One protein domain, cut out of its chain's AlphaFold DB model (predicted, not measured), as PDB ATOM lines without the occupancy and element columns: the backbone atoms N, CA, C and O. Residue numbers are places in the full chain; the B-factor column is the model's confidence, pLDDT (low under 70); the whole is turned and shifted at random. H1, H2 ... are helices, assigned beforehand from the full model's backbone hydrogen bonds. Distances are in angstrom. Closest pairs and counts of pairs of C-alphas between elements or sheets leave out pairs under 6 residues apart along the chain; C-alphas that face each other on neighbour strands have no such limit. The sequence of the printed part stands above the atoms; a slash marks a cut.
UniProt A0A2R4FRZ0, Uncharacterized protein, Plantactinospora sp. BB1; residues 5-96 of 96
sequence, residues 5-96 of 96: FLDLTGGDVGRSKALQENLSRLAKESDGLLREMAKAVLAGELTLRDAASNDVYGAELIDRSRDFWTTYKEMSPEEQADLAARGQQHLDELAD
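What this domain is: This is residues 5 to 96 of the 96 residues of an uncharacterized protein of Plantactinospora sp. BB1 (UniProt A0A2R4FRZ0). The model is an open, three-sided frame of helices: the helical hairpin of H2 and H3 makes one side, and the long helices H5 and H6 make the other two, with little in the space between them. H5 runs out from the hairpin, the chain turns at residues 75 and 76, and H6 folds back until its last residues meet the first residues of H2. Short H1 packs on the first part of H2, and short H4 makes a corner with H5. The printed part has 92 residues with six named helices, H1 to H6 in chain order, and no named strand; its class is all helix. It is only just compact, close to loose, with a radius of gyration of the C-alphas of 14.3 A and spans of 40 by 32 by 23 A.

Where its parts are: H1, residues 5 to 8, begins at C-alpha 5 (228.213, 367.121, 245.633). H2, residues 13 to 29, is 24.0 A long, and H3, residues 32 to 42, is 16.0 A long. H4 is residues 48 to 53. H5, residues 55 to 74, is the longest helix at 28.6 A and begins at C-alpha 55 (237.505, 348.027, 245.272). H6, residues 77 to 95, is 26.9 A long and ends at C-alpha 95 (230.566, 379.845, 249.892).

How they stand to each other: H1 touches H2 at residues 13 to 20 alone, the closest C-alphas being those of Phe 5 and Ser 16, 5.1 A apart. H2 and H3 are the hubs, touching three helices each. They touch as a hairpin, at a steep tilt of 41 degrees, opposite ways; the closest C-alphas are those of Ala 27 and Arg 35, 4.5 A apart. H3 and H4, also a hairpin, only just touch, with 3 pairs of C-alphas within 8 A, the closest those of Val 41 and Leu 48 at 6.2 A. H4 and H5 touch only at the corner, at Ala 52 and Gly 58, whose C-alphas are 4.5 A apart. H5 touches H3 with residues 56 to 61 alone, about perpendicular at 77 degrees; the closest C-alphas, of Leu 33 and Tyr 57, are 6.5 A apart. H5 and H6 are close but not clearly touching, with the C-alphas of Tyr 72 and Gln 80 closest at 6.8 A. Residues 91 to 95 of H6 touch residues 13 to 18 of H2, about perpendicular at 77 degrees, with the C-alphas of Gly 14 and Ala 95 closest at 3.9 A. H2 and H5 are among the pairs that are apart. In H2, H3, H4 and H6 every O i to N i+4 pair is within hydrogen-bond range; in H5 14 of 16 are, and H1 is too short for such a pair.

The domain as a whole: The two C-alphas farthest apart are those of Glu 45 and Glu 78, at 40.8 A. Residues 65 to 71 of H5 stand free. The printed part has no cut, and its five links between helices are tight. The mean pLDDT of the printed part is 92.0, and no printed residue is under 70.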
ATOM      1  N   PHE A   5     227.179 366.507 244.810       89.88
ATOM      2  CA  PHE A   5     228.213 367.121 245.633       89.88
ATOM      3  C   PHE A   5     227.603 367.894 246.796       89.88
ATOM      4  O   PHE A   5     228.102 367.808 247.914       89.88
ATOM      5  N   LEU A   6     226.485 368.581 246.559       91.81
ATOM      6  CA  LEU A   6     225.765 369.303 247.603       91.81
ATOM      7  C   LEU A   6     225.117 368.348 248.614       91.81
ATOM      8  O   LEU A   6     225.093 368.628 249.809       91.81
ATOM      9  N   ASP A   7     224.614 367.206 248.151       91.69
ATOM     10  CA  ASP A   7     224.091 366.153 249.024       91.69
ATOM     11  C   ASP A   7     225.201 365.519 249.883       91.69
ATOM     12  O   ASP A   7     225.048 365.362 251.095       91.69
ATOM     13  N   LEU A   8     226.361 365.227 249.286       89.94
ATOM     14  CA  LEU A   8     227.538 364.701 249.986       89.94
ATOM     15  C   LEU A   8     228.075 365.640 251.065       89.94
ATOM     16  O   LEU A   8     228.592 365.178 252.083       89.94
ATOM     17  N   THR A   9     227.952 366.949 250.858       91.69
ATOM     18  CA  THR A   9     228.445 367.963 251.794       91.69
ATOM     19  C   THR A   9     227.390 368.424 252.794       91.69
ATOM     20  O   THR A   9     227.646 369.345 253.568       91.69
ATOM     21  N   GLY A  10     226.219 367.779 252.823       91.50
ATOM     22  CA  GLY A  10     225.144 368.110 253.758       91.50
ATOM     23  C   GLY A  10     224.487 369.464 253.480       91.50
ATOM     24  O   GLY A  10     224.003 370.108 254.408       91.50
ATOM     25  N   GLY A  11     224.483 369.912 252.224       92.31
ATOM     26  CA  GLY A  11     223.930 371.202 251.812       92.31
ATOM     27  C   GLY A  11     224.914 372.370 251.880       92.31
ATOM     28  O   GLY A  11     224.532 373.497 251.568       92.31
ATOM     29  N   ASP A  12     226.168 372.129 252.264       92.94
ATOM     30  CA  ASP A  12     227.203 373.161 252.334       92.94
ATOM     31  C   ASP A  12     227.758 373.469 250.932       92.94
ATOM     32  O   ASP A  12     228.392 372.623 250.287       92.94
ATOM     33  N   VAL A  13     227.493 374.691 250.461       92.12
ATOM     34  CA  VAL A  13     227.860 375.169 249.120       92.12
ATOM     35  C   VAL A  13     229.372 375.321 248.964       92.12
ATOM     36  O   VAL A  13     229.910 374.902 247.937       92.12
ATOM     37  N   GLY A  14     230.064 375.869 249.967       93.44
ATOM     38  CA  GLY A  14     231.516 376.060 249.931       93.44
ATOM     39  C   GLY A  14     232.241 374.721 249.840       93.44
ATOM     40  O   GLY A  14     233.094 374.517 248.976       93.44
ATOM     41  N   ARG A  15     231.811 373.742 250.643       93.06
ATOM     42  CA  ARG A  15     232.324 372.365 250.575       93.06
ATOM     43  C   ARG A  15     231.998 371.681 249.255       93.06
ATOM     44  O   ARG A  15     232.838 370.936 248.754       93.06
ATOM     45  N   SER A  16     230.813 371.915 248.692       94.31
ATOM     46  CA  SER A  16     230.417 371.324 247.406       94.31
ATOM     47  C   SER A  16     231.318 371.825 246.275       94.31
ATOM     48  O   SER A  16     231.923 371.025 245.556       94.31
ATOM     49  N   LYS A  17     231.519 373.148 246.185       93.69
ATOM     50  CA  LYS A  17     232.454 373.763 245.231       93.69
ATOM     51  C   LYS A  17     233.889 373.275 245.457       93.69
ATOM     52  O   LYS A  17     234.545 372.867 244.502       93.69
ATOM     53  N   ALA A  18     234.358 373.215 246.705       94.06
ATOM     54  CA  ALA A  18     235.706 372.735 247.021       94.06
ATOM     55  C   ALA A  18     235.914 371.270 246.608       94.06
ATOM     56  O   ALA A  18     236.981 370.893 246.119       94.06
ATOM     57  N   LEU A  19     234.895 370.425 246.779       92.75
ATOM     58  CA  LEU A  19     234.931 369.032 246.344       92.75
ATOM     59  C   LEU A  19     235.042 368.928 244.815       92.75
ATOM     60  O   LEU A  19     235.887 368.183 244.312       92.75
ATOM     61  N   GLN A  20     234.260 369.721 244.080       93.19
ATOM     62  CA  GLN A  20     234.343 369.804 242.617       93.19
ATOM     63  C   GLN A  20     235.710 370.319 242.137       93.19
ATOM     64  O   GLN A  20     236.271 369.783 241.174       93.19
ATOM     65  N   GLU A  21     236.287 371.319 242.808       94.69
ATOM     66  CA  GLU A  21     237.631 371.827 242.508       94.69
ATOM     67  C   GLU A  21     238.707 370.765 242.732       94.69
ATOM     68  O   GLU A  21     239.567 370.558 241.872       94.69
ATOM     69  N   ASN A  22     238.647 370.048 243.855       92.12
ATOM     70  CA  ASN A  22     239.600 368.985 244.161       92.12
ATOM     71  C   ASN A  22     239.525 367.850 243.134       92.12
ATOM     72  O   ASN A  22     240.561 367.414 242.636       92.12
ATOM     73  N   LEU A  23     238.323 367.426 242.733       93.19
ATOM     74  CA  LEU A  23     238.152 366.452 241.651       93.19
ATOM     75  C   LEU A  23     238.682 366.989 240.318       93.19
ATOM     76  O   LEU A  23     239.373 366.278 239.591       93.19
ATOM     77  N   SER A  24     238.439 368.264 240.015       95.19
ATOM     78  CA  SER A  24     238.969 368.911 238.809       95.19
ATOM     79  C   SER A  24     240.495 368.935 238.790       95.19
ATOM     80  O   SER A  24     241.102 368.770 237.729       95.19
ATOM     81  N   ARG A  25     241.129 369.113 239.953       94.06
ATOM     82  CA  ARG A  25     242.584 369.018 240.104       94.06
ATOM     83  C   ARG A  25     243.072 367.587 239.934       94.06
ATOM     84  O   ARG A  25     243.973 367.380 239.131       94.06
ATOM     85  N   LEU A  26     242.442 366.594 240.566       92.38
ATOM     86  CA  LEU A  26     242.790 365.176 240.373       92.38
ATOM     87  C   LEU A  26     242.696 364.762 238.891       92.38
ATOM     88  O   LEU A  26     243.596 364.119 238.358       92.38
ATOM     89  N   ALA A  27     241.660 365.210 238.181       94.69
ATOM     90  CA  ALA A  27     241.475 364.922 236.757       94.69
ATOM     91  C   ALA A  27     242.573 365.519 235.848       94.69
ATOM     92  O   ALA A  27     242.792 365.016 234.738       94.69
ATOM     93  N   LYS A  28     243.244 366.591 236.292       94.06
ATOM     94  CA  LYS A  28     244.305 367.294 235.554       94.06
ATOM     95  C   LYS A  28     245.709 366.860 235.976       94.06
ATOM     96  O   LYS A  28     246.564 366.662 235.117       94.06
ATOM     97  N   GLU A  29     245.939 366.742 237.279       91.62
ATOM     98  CA  GLU A  29     247.264 366.668 237.904       91.62
ATOM     99  C   GLU A  29     247.636 365.249 238.351       91.62
ATOM    100  O   GLU A  29     248.800 364.876 238.230       91.62
ATOM    101  N   SER A  30     246.680 364.436 238.817       87.38
ATOM    102  CA  SER A  30     246.953 363.044 239.214       87.38
ATOM    103  C   SER A  30     247.174 362.155 238.005       87.38
ATOM    104  O   SER A  30     246.867 362.548 236.885       87.38
ATOM    105  N   ASP A  31     247.674 360.947 238.204       85.62
ATOM    106  CA  ASP A  31     247.856 359.907 237.199       85.62
ATOM    107  C   ASP A  31     247.012 358.661 237.521       85.62
ATOM    108  O   ASP A  31     246.259 358.622 238.496       85.62
ATOM    109  N   GLY A  32     247.059 357.678 236.617       89.88
ATOM    110  CA  GLY A  32     246.413 356.377 236.793       89.88
ATOM    111  C   GLY A  32     244.928 356.440 237.163       89.88
ATOM    112  O   GLY A  32     244.148 357.213 236.597       89.88
ATOM    113  N   LEU A  33     244.551 355.601 238.128       91.31
ATOM    114  CA  LEU A  33     243.163 355.342 238.507       91.31
ATOM    115  C   LEU A  33     242.461 356.562 239.119       91.31
ATOM    116  O   LEU A  33     241.280 356.767 238.849       91.31
ATOM    117  N   LEU A  34     243.163 357.418 239.873       90.19
ATOM    118  CA  LEU A  34     242.555 358.633 240.442       90.19
ATOM    119  C   LEU A  34     242.178 359.644 239.364       90.19
ATOM    120  O   LEU A  34     241.128 360.281 239.462       90.19
ATOM    121  N   ARG A  35     243.005 359.779 238.318       94.19
ATOM    122  CA  ARG A  35     242.679 360.638 237.173       94.19
ATOM    123  C   ARG A  35     241.429 360.134 236.460       94.19
ATOM    124  O   ARG A  35     240.566 360.936 236.108       94.19
ATOM    125  N   GLU A  36     241.355 358.830 236.207       93.88
ATOM    126  CA  GLU A  36     240.215 358.202 235.533       93.88
ATOM    127  C   GLU A  36     238.934 358.350 236.350       93.88
ATOM    128  O   GLU A  36     237.934 358.843 235.830       93.88
ATOM    129  N   MET A  37     238.997 358.036 237.645       94.25
ATOM    130  CA  MET A  37     237.888 358.206 238.578       94.25
ATOM    131  C   MET A  37     237.397 359.653 238.605       94.25
ATOM    132  O   MET A  37     236.206 359.905 238.449       94.25
ATOM    133  N   ALA A  38     238.303 360.621 238.761       94.38
ATOM    134  CA  ALA A  38     237.928 362.026 238.838       94.38
ATOM    135  C   ALA A  38     237.248 362.510 237.549       94.38
ATOM    136  O   ALA A  38     236.276 363.260 237.610       94.38
ATOM    137  N   LYS A  39     237.709 362.046 236.380       95.06
ATOM    138  CA  LYS A  39     237.060 362.341 235.095       95.06
ATOM    139  C   LYS A  39     235.671 361.717 234.992       95.06
ATOM    140  O   LYS A  39     234.751 362.419 234.587       95.06
ATOM    141  N   ALA A  40     235.517 360.450 235.375       93.56
ATOM    142  CA  ALA A  40     234.231 359.756 235.347       93.56
ATOM    143  C   ALA A  40     233.209 360.415 236.291       93.56
ATOM    144  O   ALA A  40     232.054 360.610 235.913       93.56
ATOM    145  N   VAL A  41     233.650 360.837 237.483       93.50
ATOM    146  CA  VAL A  41     232.802 361.547 238.450       93.50
ATOM    147  C   VAL A  41     232.375 362.916 237.928       93.50
ATOM    148  O   VAL A  41     231.191 363.241 237.941       93.50
ATOM    149  N   LEU A  42     233.304 363.710 237.390       92.69
ATOM    150  CA  LEU A  42     232.976 365.018 236.807       92.69
ATOM    151  C   LEU A  42     232.094 364.916 235.551       92.69
ATOM    152  O   LEU A  42     231.351 365.848 235.255       92.69
ATOM    153  N   ALA A  43     232.168 363.803 234.816       93.12
ATOM    154  CA  ALA A  43     231.307 363.523 233.669       93.12
ATOM    155  C   ALA A  43     229.911 363.000 234.065       93.12
ATOM    156  O   ALA A  43     229.037 362.895 233.204       93.12
ATOM    157  N   GLY A  44     229.687 362.677 235.346       90.75
ATOM    158  CA  GLY A  44     228.449 362.060 235.831       90.75
ATOM    159  C   GLY A  44     228.286 360.590 235.423       90.75
ATOM    160  O   GLY A  44     227.185 360.051 235.500       90.75
ATOM    161  N   GLU A  45     229.365 359.942 234.975       92.12
ATOM    162  CA  GLU A  45     229.394 358.518 234.607       92.12
ATOM    163  C   GLU A  45     229.535 357.610 235.839       92.12
ATOM    164  O   GLU A  45     229.202 356.427 235.786       92.12
ATOM    165  N   LEU A  46     230.026 358.170 236.948       90.94
ATOM    166  CA  LEU A  46     230.268 357.495 238.220       90.94
ATOM    167  C   LEU A  46     229.924 358.454 239.365       90.94
ATOM    168  O   LEU A  46     230.317 359.612 239.319       90.94
ATOM    169  N   THR A  47     229.233 357.998 240.408       91.56
ATOM    170  CA  THR A  47     229.060 358.827 241.616       91.56
ATOM    171  C   THR A  47     230.305 358.726 242.500       91.56
ATOM    172  O   THR A  47     230.997 357.704 242.505       91.56
ATOM    173  N   LEU A  48     230.608 359.749 243.298       89.19
ATOM    174  CA  LEU A  48     231.726 359.699 244.242       89.19
ATOM    175  C   LEU A  48     231.510 358.614 245.312       89.19
ATOM    176  O   LEU A  48     232.471 357.998 245.774       89.19
ATOM    177  N   ARG A  49     230.250 358.342 245.682       89.56
ATOM    178  CA  ARG A  49     229.901 357.241 246.600       89.56
ATOM    179  C   ARG A  49     230.212 355.876 245.996       89.56
ATOM    180  O   ARG A  49     230.773 355.026 246.689       89.56
ATOM    181  N   ASP A  50     229.894 355.682 244.718       90.69
ATOM    182  CA  ASP A  50     230.218 354.449 244.000       90.69
ATOM    183  C   ASP A  50     231.730 354.306 243.820       90.69
ATOM    184  O   ASP A  50     232.268 353.229 244.053       90.69
ATOM    185  N   ALA A  51     232.432 355.393 243.486       89.25
ATOM    186  CA  ALA A  51     233.890 355.412 243.400       89.25
ATOM    187  C   ALA A  51     234.552 355.006 244.728       89.25
ATOM    188  O   ALA A  51     235.446 354.165 244.739       89.25
ATOM    189  N   ALA A  52     234.083 355.550 245.854       86.12
ATOM    190  CA  ALA A  52     234.602 355.218 247.179       86.12
ATOM    191  C   ALA A  52     234.283 353.777 247.615       86.12
ATOM    192  O   ALA A  52     235.042 353.187 248.381       86.12
ATOM    193  N   SER A  53     233.169 353.216 247.135       87.31
ATOM    194  CA  SER A  53     232.734 351.844 247.444       87.31
ATOM    195  C   SER A  53     233.290 350.800 246.468       87.31
ATOM    196  O   SER A  53     233.070 349.606 246.653       87.31
ATOM    197  N   ASN A  54     233.973 351.237 245.411       89.50
ATOM    198  CA  ASN A  54     234.578 350.375 244.408       89.50
ATOM    199  C   ASN A  54     235.955 349.895 244.884       89.50
ATOM    200  O   ASN A  54     236.790 350.712 245.255       89.50
ATOM    201  N   ASP A  55     236.232 348.594 244.802       85.06
ATOM    202  CA  ASP A  55     237.505 348.027 245.272       85.06
ATOM    203  C   ASP A  55     238.742 348.593 244.547       85.06
ATOM    204  O   ASP A  55     239.822 348.667 245.130       85.06
ATOM    205  N   VAL A  56     238.597 349.015 243.286       85.12
ATOM    206  CA  VAL A  56     239.687 349.562 242.462       85.12
ATOM    207  C   VAL A  56     239.999 351.005 242.853       85.12
ATOM    208  O   VAL A  56     241.152 351.336 243.117       85.12
ATOM    209  N   TYR A  57     238.988 351.873 242.905       87.00
ATOM    210  CA  TYR A  57     239.188 353.295 243.214       87.00
ATOM    211  C   TYR A  57     239.266 353.570 244.721       87.00
ATOM    212  O   TYR A  57     240.030 354.430 245.157       87.00
ATOM    213  N   GLY A  58     238.516 352.822 245.528       86.31
ATOM    214  CA  GLY A  58     238.461 352.957 246.978       86.31
ATOM    215  C   GLY A  58     239.798 352.664 247.655       86.31
ATOM    216  O   GLY A  58     240.185 353.400 248.558       86.31
ATOM    217  N   ALA A  59     240.543 351.653 247.192       87.81
ATOM    218  CA  ALA A  59     241.876 351.354 247.719       87.81
ATOM    219  C   ALA A  59     242.845 352.535 247.525       87.81
ATOM    220  O   ALA A  59     243.489 352.976 248.475       87.81
ATOM    221  N   GLU A  60     242.868 353.108 246.323       88.69
ATOM    222  CA  GLU A  60     243.728 354.243 245.984       88.69
ATOM    223  C   GLU A  60     243.350 355.513 246.776       88.69
ATOM    224  O   GLU A  60     244.209 356.237 247.282       88.69
ATOM    225  N   LEU A  61     242.047 355.762 246.965       86.25
ATOM    226  CA  LEU A  61     241.555 356.845 247.823       86.25
ATOM    227  C   LEU A  61     241.955 356.653 249.295       86.25
ATOM    228  O   LEU A  61     242.332 357.621 249.965       86.25
ATOM    229  N   ILE A  62     241.875 355.421 249.809       87.81
ATOM    230  CA  ILE A  62     242.293 355.074 251.174       87.81
ATOM    231  C   ILE A  62     243.789 355.316 251.355       87.81
ATOM    232  O   ILE A  62     244.181 355.907 252.364       87.81
ATOM    233  N   ASP A  63     244.615 354.904 250.399       89.19
ATOM    234  CA  ASP A  63     246.064 355.079 250.484       89.19
ATOM    235  C   ASP A  63     246.439 356.563 250.452       89.19
ATOM    236  O   ASP A  63     247.131 357.043 251.353       89.19
ATOM    237  N   ARG A  64     245.850 357.352 249.547       87.19
ATOM    238  CA  ARG A  64     246.087 358.803 249.516       87.19
ATOM    239  C   ARG A  64     245.622 359.512 250.792       87.19
ATOM    240  O   ARG A  64     246.266 360.462 251.249       87.19
ATOM    241  N   SER A  65     244.519 359.048 251.381       86.88
ATOM    242  CA  SER A  65     244.010 359.554 252.662       86.88
ATOM    243  C   SER A  65     244.937 359.184 253.818       86.88
ATOM    244  O   SER A  65     245.148 359.988 254.727       86.88
ATOM    245  N   ARG A  66     245.509 357.978 253.796       91.94
ATOM    246  CA  ARG A  66     246.477 357.513 254.791       91.94
ATOM    247  C   ARG A  66     247.743 358.359 254.767       91.94
ATOM    248  O   ARG A  66     248.211 358.738 255.840       91.94
ATOM    249  N   ASP A  67     248.250 358.691 253.584       91.69
ATOM    250  CA  ASP A  67     249.410 359.572 253.436       91.69
ATOM    251  C   ASP A  67     249.129 360.947 254.040       91.69
ATOM    252  O   ASP A  67     249.893 361.426 254.879       91.69
ATOM    253  N   PHE A  68     247.977 361.539 253.700       91.25
ATOM    254  CA  PHE A  68     247.553 362.811 254.282       91.25
ATOM    255  C   PHE A  68     247.497 362.745 255.814       91.25
ATOM    256  O   PHE A  68     248.088 363.587 256.487       91.25
ATOM    257  N   TRP A  69     246.830 361.733 256.378       93.56
ATOM    258  CA  TRP A  69     246.712 361.583 257.829       93.56
ATOM    259  C   TRP A  69     248.048 361.326 258.518       93.56
ATOM    260  O   TRP A  69     248.209 361.712 259.674       93.56
ATOM    261  N   THR A  70     248.985 360.667 257.841       95.62
ATOM    262  CA  THR A  70     250.336 360.443 258.360       95.62
ATOM    263  C   THR A  70     251.058 361.777 258.488       95.62
ATOM    264  O   THR A  70     251.443 362.142 259.595       95.62
ATOM    265  N   THR A  71     251.107 362.567 257.412       94.12
ATOM    266  CA  THR A  71     251.708 363.908 257.440       94.12
ATOM    267  C   THR A  71     251.010 364.824 258.446       94.12
ATOM    268  O   THR A  71     251.670 365.505 259.221       94.12
ATOM    269  N   TYR A  72     249.675 364.811 258.492       93.69
ATOM    270  CA  TYR A  72     248.905 365.633 259.427       93.69
ATOM    271  C   TYR A  72     249.228 365.309 260.892       93.69
ATOM    272  O   TYR A  72     249.324 366.205 261.723       93.69
ATOM    273  N   LYS A  73     249.415 364.028 261.232       95.69
ATOM    274  CA  LYS A  73     249.747 363.604 262.603       95.69
ATOM    275  C   LYS A  73     251.177 363.945 263.013       95.69
ATOM    276  O   LYS A  73     251.444 364.022 264.209       95.69
ATOM    277  N   GLU A  74     252.076 364.116 262.050       96.88
ATOM    278  CA  GLU A  74     253.459 364.538 262.287       96.88
ATOM    279  C   GLU A  74     253.583 366.056 262.493       96.88
ATOM    280  O   GLU A  74     254.572 366.511 263.065       96.88
ATOM    281  N   MET A  75     252.575 366.831 262.080       97.31
ATOM    282  CA  MET A  75     252.513 368.274 262.315       97.31
ATOM    283  C   MET A  75     252.342 368.603 263.799       97.31
ATOM    284  O   MET A  75     251.599 367.942 264.534       97.31
ATOM    285  N   SER A  76     252.971 369.697 264.221       97.88
ATOM    286  CA  SER A  76     252.733 370.312 265.523       97.88
ATOM    287  C   SER A  76     251.284 370.809 265.660       97.88
ATOM    288  O   SER A  76     250.599 371.042 264.660       97.88
ATOM    289  N   PRO A  77     250.791 371.030 266.894       97.19
ATOM    290  CA  PRO A  77     249.447 371.571 267.103       97.19
ATOM    291  C   PRO A  77     249.203 372.920 266.410       97.19
ATOM    292  O   PRO A  77     248.087 373.186 265.974       97.19
ATOM    293  N   GLU A  78     250.234 373.764 266.300       97.06
ATOM    294  CA  GLU A  78     250.147 375.062 265.624       97.06
ATOM    295  C   GLU A  78     250.011 374.899 264.107       97.06
ATOM    296  O   GLU A  78     249.131 375.506 263.504       97.06
ATOM    297  N   GLU A  79     250.804 374.018 263.495       97.19
ATOM    298  CA  GLU A  79     250.714 373.715 262.060       97.19
ATOM    299  C   GLU A  79     249.368 373.075 261.691       97.19
ATOM    300  O   GLU A  79     248.783 373.404 260.660       97.19
ATOM    301  N   GLN A  80     248.836 372.202 262.552       96.50
ATOM    302  CA  GLN A  80     247.494 371.641 262.375       96.50
ATOM    303  C   GLN A  80     246.412 372.728 262.437       96.50
ATOM    304  O   GLN A  80     245.483 372.721 261.626       96.50
ATOM    305  N   ALA A  81     246.534 373.668 263.378       96.62
ATOM    306  CA  ALA A  81     245.600 374.781 263.516       96.62
ATOM    307  C   ALA A  81     245.667 375.743 262.319       96.62
ATOM    308  O   ALA A  81     244.617 376.138 261.812       96.62
ATOM    309  N   ASP A  82     246.867 376.071 261.830       97.19
ATOM    310  CA  ASP A  82     247.055 376.881 260.619       97.19
ATOM    311  C   ASP A  82     246.438 376.200 259.390       97.19
ATOM    312  O   ASP A  82     245.668 376.815 258.650       97.19
ATOM    313  N   LEU A  83     246.695 374.901 259.209       95.25
ATOM    314  CA  LEU A  83     246.130 374.139 258.099       95.25
ATOM    315  C   LEU A  83     244.594 374.122 258.143       95.25
ATOM    316  O   LEU A  83     243.948 374.302 257.109       95.25
ATOM    317  N   ALA A  84     244.007 373.942 259.330       94.69
ATOM    318  CA  ALA A  84     242.560 373.990 259.516       94.69
ATOM    319  C   ALA A  84     241.987 375.387 259.229       94.69
ATOM    320  O   ALA A  84     240.969 375.495 258.546       94.69
ATOM    321  N   ALA A  85     242.650 376.450 259.695       96.62
ATOM    322  CA  ALA A  85     242.229 377.830 259.460       96.62
ATOM    323  C   ALA A  85     242.251 378.185 257.967       96.62
ATOM    324  O   ALA A  85     241.276 378.722 257.446       96.62
ATOM    325  N   ARG A  86     243.318 377.809 257.254       95.25
ATOM    326  CA  ARG A  86     243.423 377.988 255.798       95.25
ATOM    327  C   ARG A  86     242.364 377.196 255.039       95.25
ATOM    328  O   ARG A  86     241.808 377.694 254.065       95.25
ATOM    329  N   GLY A  87     242.079 375.972 255.486       92.56
ATOM    330  CA  GLY A  87     241.001 375.156 254.936       92.56
ATOM    331  C   GLY A  87     239.638 375.826 255.102       92.56
ATOM    332  O   GLY A  87     238.891 375.919 254.134       92.56
ATOM    333  N   GLN A  88     239.336 376.340 256.298       93.06
ATOM    334  CA  GLN A  88     238.081 377.045 256.556       93.06
ATOM    335  C   GLN A  88     237.968 378.328 255.727       93.06
ATOM    336  O   GLN A  88     236.939 378.536 255.097       93.06
ATOM    337  N   GLN A  89     239.033 379.130 255.653       94.19
ATOM    338  CA  GLN A  89     239.045 380.344 254.839       94.19
ATOM    339  C   GLN A  89     238.738 380.040 253.363       94.19
ATOM    340  O   GLN A  89     237.906 380.711 252.766       94.19
ATOM    341  N   HIS A  90     239.356 379.001 252.790       91.88
ATOM    342  CA  HIS A  90     239.079 378.584 251.408       91.88
ATOM    343  C   HIS A  90     237.617 378.165 251.207       91.88
ATOM    344  O   HIS A  90     237.010 378.472 250.186       91.88
ATOM    345  N   LEU A  91     237.031 377.457 252.181       92.75
ATOM    346  CA  LEU A  91     235.620 377.067 252.123       92.75
ATOM    347  C   LEU A  91     234.683 378.277 252.194       92.75
ATOM    348  O   LEU A  91     233.689 378.294 251.472       92.75
ATOM    349  N   ASP A  92     235.005 379.267 253.026       93.12
ATOM    350  CA  ASP A  92     234.227 380.500 253.158       93.12
ATOM    351  C   ASP A  92     234.291 381.326 251.861       93.12
ATOM    352  O   ASP A  92     233.253 381.727 251.342       93.12
ATOM    353  N   GLU A  93     235.482 381.476 251.266       93.38
ATOM    354  CA  GLU A  93     235.678 382.155 249.970       93.38
ATOM    355  C   GLU A  93     234.875 381.507 248.832       93.38
ATOM    356  O   GLU A  93     234.424 382.187 247.910       93.38
ATOM    357  N   LEU A  94     234.685 380.187 248.884       90.56
ATOM    358  CA  LEU A  94     233.851 379.469 247.926       90.56
ATOM    359  C   LEU A  94     232.360 379.552 248.255       90.56
ATOM    360  O   LEU A  94     231.543 379.353 247.358       90.56
ATOM    361  N   ALA A  95     231.972 379.769 249.507       87.31
ATOM    362  CA  ALA A  95     230.566 379.845 249.892       87.31
ATOM    363  C   ALA A  95     229.901 381.161 249.448       87.31
ATOM    364  O   ALA A  95     228.690 381.155 249.209       87.31
ATOM    365  N   ASP A  96     230.693 382.228 249.302       79.12
ATOM    366  CA  ASP A  96     230.287 383.533 248.757       79.12
ATOM    367  C   ASP A  96     229.952 383.489 247.241       79.12
ATOM    368  O   ASP A  96     229.149 384.349 246.801       79.12
TER     369      ASP A  96